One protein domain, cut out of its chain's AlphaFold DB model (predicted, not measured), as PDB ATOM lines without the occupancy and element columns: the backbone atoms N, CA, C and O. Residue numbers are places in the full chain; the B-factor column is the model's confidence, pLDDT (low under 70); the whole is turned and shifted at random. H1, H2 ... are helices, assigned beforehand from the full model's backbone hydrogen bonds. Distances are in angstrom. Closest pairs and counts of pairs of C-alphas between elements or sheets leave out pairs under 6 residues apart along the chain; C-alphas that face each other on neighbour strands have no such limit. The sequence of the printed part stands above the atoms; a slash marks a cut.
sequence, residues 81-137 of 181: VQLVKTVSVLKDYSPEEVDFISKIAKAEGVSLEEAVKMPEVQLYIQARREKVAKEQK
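This is residues 81 to 137 of the 181 residues of an uncharacterized protein of Candidatus Diapherotrites archaeon (UniProt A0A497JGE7). A long helix, H4, starts beside H2 and runs on past it as an arm that sticks out of a small helical body at residues 130 to 137. In that body the short H3 packs on the later part of H2, while H1 stands steeply to H2, only loosely joined to the rest by few contacts. The printed part has 57 residues with four named helices, in the order H1, H2, H3, H4, and no named strand; its class is all helix. It is only just compact, close to loose, with a radius of gyration of the C-alphas of 12.0 A, and it is elongated, spanning 39 by 22 by 15 A.

Begin with H4, residues 119 to 136, the longest helix. It touches H2, residues 95 to 108, with residues 121 to 125 alone; look at the C-alphas of Val 121 and Ile 101, their closest pair, 6.6 A apart. The two run opposite ways at a shallow tilt of 16 degrees. From H2 go to H3, residues 112 to 115, which touches H2 at its residues 101 to 105 alone; the closest C-alphas, of Ala 105 and Ala 115, are 5.2 A apart. H3 and H4 are close but not clearly touching, their closest C-alphas, of Ala 115 and Val 121, being 6.9 A apart. H1, residues 81 to 90, and H3 only just touch, with 3 pairs of C-alphas within 8 A; the closest, of Thr 86 and Glu 113, are 6.4 A apart. H1 is close to H2 but not clearly touching, with the C-alphas of Leu 90 and Val 98, the closest, 6.9 A apart; the two run opposite ways at a steep tilt of 60 degrees. H1 and H4 are apart. In H1, H2 and H4 every O i to N i+4 pair is within hydrogen-bond range; H3 is too short for such a pair, and its 1 pair of O i and N i+3 is not within range.

Find C-alpha 119 at (-44.853, -13.900, -16.660); from there H4 runs 25.5 A to C-alpha 136 at (-64.464, -19.932, -1.550). H2 is 20.0 A long from Pro 95 to Glu 108, and H3 covers 5.0 A from Leu 112 to Ala 115. H1 begins at C-alpha 81, at (-29.621, -8.881, 4.054), and measures 14.2 A to Leu 90.

The two C-alphas farthest apart are those of Val 81 and Lys 137, at 39.6 A. Residues 130 to 137, of which 130 to 136 belong to H4, stand free; without them the body of 49 residues spans 31 by 22 by 15 A. The printed part has no cut, and the links H1 to H2, H2 to H3 and H3 to H4 are tight. The mean pLDDT of the printed part of this model is 91.2, and no printed residue is under 70.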
ATOM      1  N   VAL A  81     -28.841  -9.921   4.739       88.62
ATOM      2  CA  VAL A  81     -29.621  -8.881   4.054       88.62
ATOM      3  C   VAL A  81     -30.361  -9.459   2.846       88.62
ATOM      4  O   VAL A  81     -31.537  -9.148   2.651       88.62
ATOM      5  N   GLN A  82     -29.725 -10.327   2.053       84.94
ATOM      6  CA  GLN A  82     -30.393 -11.038   0.950       84.94
ATOM      7  C   GLN A  82     -31.453 -12.020   1.461       84.94
ATOM      8  O   GLN A  82     -32.538 -12.109   0.881       84.94
ATOM      9  N   LEU A  83     -31.197 -12.699   2.583       87.19
ATOM     10  CA  LEU A  83     -32.196 -13.558   3.220       87.19
ATOM     11  C   LEU A  83     -33.436 -12.758   3.658       87.19
ATOM     12  O   LEU A  83     -34.561 -13.147   3.355       87.19
ATOM     13  N   VAL A  84     -33.256 -11.603   4.307       89.88
ATOM     14  CA  VAL A  84     -34.385 -10.746   4.717       89.88
ATOM     15  C   VAL A  84     -35.158 -10.201   3.508       89.88
ATOM     16  O   VAL A  84     -36.389 -10.169   3.545       89.88
ATOM     17  N   LYS A  85     -34.477  -9.813   2.420       88.19
ATOM     18  CA  LYS A  85     -35.141  -9.358   1.183       88.19
ATOM     19  C   LYS A  85     -35.969 -10.466   0.533       88.19
ATOM     20  O   LYS A  85     -37.160 -10.264   0.302       88.19
ATOM     21  N   THR A  86     -35.384 -11.645   0.325       88.19
ATOM     22  CA  THR A  86     -36.083 -12.794  -0.274       88.19
ATOM     23  C   THR A  86     -37.277 -13.245   0.569       88.19
ATOM     24  O   THR A  86     -38.356 -13.452   0.019       88.19
ATOM     25  N   VAL A  87     -37.151 -13.302   1.901       90.62
ATOM     26  CA  VAL A  87     -38.286 -13.579   2.803       90.62
ATOM     27  C   VAL A  87     -39.361 -12.488   2.712       90.62
ATOM     28  O   VAL A  87     -40.546 -12.807   2.646       90.62
ATOM     29  N   SER A  88     -38.976 -11.209   2.650       91.12
ATOM     30  CA  SER A  88     -39.919 -10.086   2.510       91.12
ATOM     31  C   SER A  88     -40.695 -10.123   1.187       91.12
ATOM     32  O   SER A  88     -41.888  -9.825   1.173       91.12
ATOM     33  N   VAL A  89     -40.048 -10.537   0.090       90.38
ATOM     34  CA  VAL A  89     -40.703 -10.766  -1.209       90.38
ATOM     35  C   VAL A  89     -41.636 -11.977  -1.151       90.38
ATOM     36  O   VAL A  89     -42.725 -11.928  -1.713       90.38
ATOM     37  N   LEU A  90     -41.240 -13.056  -0.470       92.19
ATOM     38  CA  LEU A  90     -41.991 -14.316  -0.468       92.19
ATOM     39  C   LEU A  90     -43.146 -14.378   0.550       92.19
ATOM     40  O   LEU A  90     -43.988 -15.266   0.441       92.19
ATOM     41  N   LYS A  91     -43.230 -13.440   1.504       92.31
ATOM     42  CA  LYS A  91     -44.221 -13.445   2.604       92.31
ATOM     43  C   LYS A  91     -45.693 -13.474   2.149       92.31
ATOM     44  O   LYS A  91     -46.534 -14.014   2.859       92.31
ATOM     45  N   ASP A  92     -45.999 -12.871   0.997       91.62
ATOM     46  CA  ASP A  92     -47.368 -12.690   0.482       91.62
ATOM     47  C   ASP A  92     -47.807 -13.861  -0.423       91.62
ATOM     48  O   ASP A  92     -48.829 -13.783  -1.116       91.62
ATOM     49  N   TYR A  93     -47.027 -14.949  -0.437       92.69
ATOM     50  CA  TYR A  93     -47.274 -16.164  -1.205       92.69
ATOM     51  C   TYR A  93     -47.516 -17.359  -0.283       92.69
ATOM     52  O   TYR A  93     -46.860 -17.558   0.738       92.69
ATOM     53  N   SER A  94     -48.475 -18.190  -0.674       93.25
ATOM     54  CA  SER A  94     -48.753 -19.473  -0.026       93.25
ATOM     55  C   SER A  94     -47.609 -20.479  -0.253       93.25
ATOM     56  O   SER A  94     -46.902 -20.372  -1.256       93.25
ATOM     57  N   PRO A  95     -47.437 -21.504   0.607       92.62
ATOM     58  CA  PRO A  95     -46.335 -22.466   0.481       92.62
ATOM     59  C   PRO A  95     -46.241 -23.132  -0.903       92.62
ATOM     60  O   PRO A  95     -45.158 -23.251  -1.462       92.62
ATOM     61  N   GLU A  96     -47.381 -23.479  -1.505       91.88
ATOM     62  CA  GLU A  96     -47.453 -24.042  -2.862       91.88
ATOM     63  C   GLU A  96     -47.066 -23.043  -3.974       91.88
ATOM     64  O   GLU A  96     -46.524 -23.451  -5.002       91.88
ATOM     65  N   GLU A  97     -47.316 -21.738  -3.792       92.62
ATOM     66  CA  GLU A  97     -46.805 -20.699  -4.704       92.62
ATOM     67  C   GLU A  97     -45.284 -20.573  -4.563       92.62
ATOM     68  O   GLU A  97     -44.583 -20.540  -5.573       92.62
ATOM     69  N   VAL A  98     -44.759 -20.580  -3.331       94.31
ATOM     70  CA  VAL A  98     -43.310 -20.541  -3.053       94.31
ATOM     71  C   VAL A  98     -42.592 -21.762  -3.640       94.31
ATOM     72  O   VAL A  98     -41.531 -21.612  -4.247       94.31
ATOM     73  N   ASP A  99     -43.185 -22.955  -3.552       94.31
ATOM     74  CA  ASP A  99     -42.670 -24.170  -4.194       94.31
ATOM     75  C   ASP A  99     -42.616 -24.053  -5.724       94.31
ATOM     76  O   ASP A  99     -41.665 -24.533  -6.350       94.31
ATOM     77  N   PHE A 100     -43.621 -23.426  -6.343       93.69
ATOM     78  CA  PHE A 100     -43.630 -23.180  -7.786       93.69
ATOM     79  C   PHE A 100     -42.549 -22.167  -8.185       93.69
ATOM     80  O   PHE A 100     -41.732 -22.457  -9.062       93.69
ATOM     81  N   ILE A 101     -42.467 -21.037  -7.474       94.00
ATOM     82  CA  ILE A 101     -41.419 -20.017  -7.645       94.00
ATOM     83  C   ILE A 101     -40.025 -20.651  -7.497       94.00
ATOM     84  O   ILE A 101     -39.151 -20.416  -8.328       94.00
ATOM     85  N   SER A 102     -39.817 -21.510  -6.491       93.44
ATOM     86  CA  SER A 102     -38.539 -22.198  -6.259       93.44
ATOM     87  C   SER A 102     -38.160 -23.146  -7.398       93.44
ATOM     88  O   SER A 102     -36.980 -23.246  -7.738       93.44
ATOM     89  N   LYS A 103     -39.133 -23.841  -8.003       94.19
ATOM     90  CA  LYS A 103     -38.899 -24.722  -9.161       94.19
ATOM     91  C   LYS A 103     -38.497 -23.925 -10.400       94.19
ATOM     92  O   LYS A 103     -37.522 -24.303 -11.041       94.19
ATOM     93  N   ILE A 104     -39.187 -22.820 -10.696       93.44
ATOM     94  CA  ILE A 104     -38.857 -21.956 -11.841       93.44
ATOM     95  C   ILE A 104     -37.501 -21.266 -11.639       93.44
ATOM     96  O   ILE A 104     -36.649 -21.358 -12.514       93.44
ATOM     97  N   ALA A 105     -37.235 -20.699 -10.457       93.81
ATOM     98  CA  ALA A 105     -35.934 -20.102 -10.126       93.81
ATOM     99  C   ALA A 105     -34.763 -21.078 -10.354       93.81
ATOM    100  O   ALA A 105     -33.744 -20.717 -10.937       93.81
ATOM    101  N   LYS A 106     -34.929 -22.348  -9.953       92.94
ATOM    102  CA  LYS A 106     -33.931 -23.413 -10.167       92.94
ATOM    103  C   LYS A 106     -33.809 -23.867 -11.623       92.94
ATOM    104  O   LYS A 106     -32.728 -24.300 -12.007       92.94
ATOM    105  N   ALA A 107     -34.890 -23.822 -12.402       92.06
ATOM    106  CA  ALA A 107     -34.888 -24.221 -13.809       92.06
ATOM    107  C   ALA A 107     -34.210 -23.168 -14.700       92.06
ATOM    108  O   ALA A 107     -33.395 -23.518 -15.548       92.06
ATOM    109  N   GLU A 108     -34.510 -21.893 -14.455       90.81
ATOM    110  CA  GLU A 108     -34.003 -20.745 -15.220       90.81
ATOM    111  C   GLU A 108     -32.655 -20.217 -14.691       90.81
ATOM    112  O   GLU A 108     -31.995 -19.411 -15.340       90.81
ATOM    113  N   GLY A 109     -32.229 -20.655 -13.500       89.19
ATOM    114  CA  GLY A 109     -30.982 -20.211 -12.865       89.19
ATOM    115  C   GLY A 109     -31.025 -18.778 -12.318       89.19
ATOM    116  O   GLY A 109     -29.973 -18.181 -12.093       89.19
ATOM    117  N   VAL A 110     -32.224 -18.225 -12.107       91.56
ATOM    118  CA  VAL A 110     -32.455 -16.846 -11.642       91.56
ATOM    119  C   VAL A 110     -32.714 -16.778 -10.135       91.56
ATOM    120  O   VAL A 110     -33.043 -17.779  -9.491       91.56
ATOM    121  N   SER A 111     -32.606 -15.587  -9.546       90.75
ATOM    122  CA  SER A 111     -32.959 -15.394  -8.135       90.75
ATOM    123  C   SER A 111     -34.466 -15.556  -7.893       90.75
ATOM    124  O   SER A 111     -35.295 -15.351  -8.782       90.75
ATOM    125  N   LEU A 112     -34.857 -15.867  -6.651       90.00
ATOM    126  CA  LEU A 112     -36.274 -15.953  -6.264       90.00
ATOM    127  C   LEU A 112     -37.020 -14.622  -6.495       90.00
ATOM    128  O   LEU A 112     -38.195 -14.629  -6.853       90.00
ATOM    129  N   GLU A 113     -36.334 -13.483  -6.348       90.31
ATOM    130  CA  GLU A 113     -36.898 -12.150  -6.597       90.31
ATOM    131  C   GLU A 113     -37.137 -11.856  -8.086       90.31
ATOM    132  O   GLU A 113     -37.958 -10.998  -8.419       90.31
ATOM    133  N   GLU A 114     -36.407 -12.518  -8.983       90.81
ATOM    134  CA  GLU A 114     -36.581 -12.433 -10.437       90.81
ATOM    135  C   GLU A 114     -37.625 -13.436 -10.919       90.81
ATOM    136  O   GLU A 114     -38.508 -13.057 -11.684       90.81
ATOM    137  N   ALA A 115     -37.614 -14.665 -10.389       91.75
ATOM    138  CA  ALA A 115     -38.624 -15.682 -10.678       91.75
ATOM    139  C   ALA A 115     -40.053 -15.183 -10.388       91.75
ATOM    140  O   ALA A 115     -40.950 -15.381 -11.200       91.75
ATOM    141  N   VAL A 116     -40.269 -14.445  -9.291       91.81
ATOM    142  CA  VAL A 116     -41.565 -13.794  -8.978       91.81
ATOM    143  C   VAL A 116     -42.015 -12.786 -10.051       91.81
ATOM    144  O   VAL A 116     -43.212 -12.542 -10.221       91.81
ATOM    145  N   LYS A 117     -41.078 -12.187 -10.795       93.12
ATOM    146  CA  LYS A 117     -41.370 -11.221 -11.865       93.12
ATOM    147  C   LYS A 117     -41.617 -11.887 -13.225       93.12
ATOM    148  O   LYS A 117     -42.037 -11.191 -14.146       93.12
ATOM    149  N   MET A 118     -41.374 -13.192 -13.360       93.50
ATOM    150  CA  MET A 118     -41.570 -13.913 -14.620       93.50
ATOM    151  C   MET A 118     -43.063 -14.049 -14.973       93.50
ATOM    152  O   MET A 118     -43.880 -14.319 -14.083       93.50
ATOM    153  N   PRO A 119     -43.449 -13.885 -16.252       92.56
ATOM    154  CA  PRO A 119     -44.853 -13.900 -16.660       92.56
ATOM    155  C   PRO A 119     -45.528 -15.260 -16.425       92.56
ATOM    156  O   PRO A 119     -46.701 -15.299 -16.060       92.56
ATOM    157  N   GLU A 120     -44.798 -16.370 -16.550       91.38
ATOM    158  CA  GLU A 120     -45.283 -17.733 -16.289       91.38
ATOM    159  C   GLU A 120     -45.673 -17.907 -14.815       91.38
ATOM    160  O   GLU A 120     -46.714 -18.484 -14.487       91.38
ATOM    161  N   VAL A 121     -44.844 -17.366 -13.919       93.19
ATOM    162  CA  VAL A 121     -45.039 -17.401 -12.468       93.19
ATOM    163  C   VAL A 121     -46.216 -16.521 -12.067       93.19
ATOM    164  O   VAL A 121     -47.104 -16.983 -11.348       93.19
ATOM    165  N   GLN A 122     -46.295 -15.297 -12.595       93.94
ATOM    166  CA  GLN A 122     -47.431 -14.403 -12.352       93.94
ATOM    167  C   GLN A 122     -48.753 -14.991 -12.855       93.94
ATOM    168  O   GLN A 122     -49.748 -14.939 -12.131       93.94
ATOM    169  N   LEU A 123     -48.767 -15.600 -14.045       94.56
ATOM    170  CA  LEU A 123     -49.952 -16.245 -14.609       94.56
ATOM    171  C   LEU A 123     -50.424 -17.424 -13.744       94.56
ATOM    172  O   LEU A 123     -51.614 -17.527 -13.446       94.56
ATOM    173  N   TYR A 124     -49.501 -18.281 -13.292       93.38
ATOM    174  CA  TYR A 124     -49.816 -19.395 -12.391       93.38
ATOM    175  C   TYR A 124     -50.422 -18.910 -11.065       93.38
ATOM    176  O   TYR A 124     -51.461 -19.412 -10.629       93.38
ATOM    177  N   ILE A 125     -49.803 -17.898 -10.449       93.94
ATOM    178  CA  ILE A 125     -50.251 -17.285  -9.190       93.94
ATOM    179  C   ILE A 125     -51.652 -16.679  -9.352       93.94
ATOM    180  O   ILE A 125     -52.538 -16.947  -8.540       93.94
ATOM    181  N   GLN A 126     -51.888 -15.909 -10.420       94.12
ATOM    182  CA  GLN A 126     -53.196 -15.312 -10.705       94.12
ATOM    183  C   GLN A 126     -54.274 -16.381 -10.909       94.12
ATOM    184  O   GLN A 126     -55.302 -16.336 -10.236       94.12
ATOM    185  N   ALA A 127     -54.023 -17.381 -11.760       92.56
ATOM    186  CA  ALA A 127     -54.971 -18.461 -12.028       92.56
ATOM    187  C   ALA A 127     -55.303 -19.276 -10.763       92.56
ATOM    188  O   ALA A 127     -56.459 -19.639 -10.534       92.56
ATOM    189  N   ARG A 128     -54.307 -19.533  -9.901       91.94
ATOM    190  CA  ARG A 128     -54.507 -20.248  -8.632       91.94
ATOM    191  C   ARG A 128     -55.307 -19.414  -7.628       91.94
ATOM    192  O   ARG A 128     -56.242 -19.945  -7.030       91.94
ATOM    193  N   ARG A 129     -55.020 -18.116  -7.492       93.00
ATOM    194  CA  ARG A 129     -55.791 -17.194  -6.632       93.00
ATOM    195  C   ARG A 129     -57.226 -17.018  -7.118       93.00
ATOM    196  O   ARG A 129     -58.144 -17.044  -6.304       93.00
ATOM    197  N   GLU A 130     -57.437 -16.914  -8.428       92.31
ATOM    198  CA  GLU A 130     -58.776 -16.853  -9.021       92.31
ATOM    199  C   GLU A 130     -59.560 -18.150  -8.770       92.31
ATOM    200  O   GLU A 130     -60.733 -18.097  -8.398       92.31
ATOM    201  N   LYS A 131     -58.916 -19.318  -8.908       90.12
ATOM    202  CA  LYS A 131     -59.527 -20.614  -8.580       90.12
ATOM    203  C   LYS A 131     -59.946 -20.682  -7.108       90.12
ATOM    204  O   LYS A 131     -61.102 -20.990  -6.836       90.12
ATOM    205  N   VAL A 132     -59.058 -20.327  -6.175       88.75
ATOM    206  CA  VAL A 132     -59.376 -20.296  -4.734       88.75
ATOM    207  C   VAL A 132     -60.518 -19.316  -4.439       88.75
ATOM    208  O   VAL A 132     -61.438 -19.657  -3.703       88.75
ATOM    209  N   ALA A 133     -60.527 -18.132  -5.059       88.12
ATOM    210  CA  ALA A 133     -61.608 -17.158  -4.898       88.12
ATOM    211  C   ALA A 133     -62.955 -17.642  -5.476       88.12
ATOM    212  O   ALA A 133     -64.008 -17.278  -4.953       88.12
ATOM    213  N   LYS A 134     -62.944 -18.465  -6.534       87.38
ATOM    214  CA  LYS A 134     -64.145 -19.125  -7.077       87.38
ATOM    215  C   LYS A 134     -64.638 -20.258  -6.177       87.38
ATOM    216  O   LYS A 134     -65.840 -20.380  -5.996       87.38
ATOM    217  N   GLU A 135     -63.735 -21.048  -5.597       85.62
ATOM    218  CA  GLU A 135     -64.076 -22.158  -4.692       85.62
ATOM    219  C   GLU A 135     -64.549 -21.675  -3.309       85.62
ATOM    220  O   GLU A 135     -65.428 -22.292  -2.714       85.62
ATOM    221  N   GLN A 136     -64.018 -20.554  -2.808       81.12
ATOM    222  CA  GLN A 136     -64.464 -19.932  -1.550       81.12
ATOM    223  C   GLN A 136     -65.756 -19.118  -1.687       81.12
ATOM    224  O   GLN A 136     -66.427 -18.863  -0.685       81.12
ATOM    225  N   LYS A 137     -66.129 -18.702  -2.903       81.19
ATOM    226  CA  LYS A 137     -67.441 -18.102  -3.143       81.19
ATOM    227  C   LYS A 137     -68.511 -19.179  -3.017       81.19
ATOM    228  O   LYS A 137     -68.736 -19.953  -3.943       81.19
TER     229      LYS A 137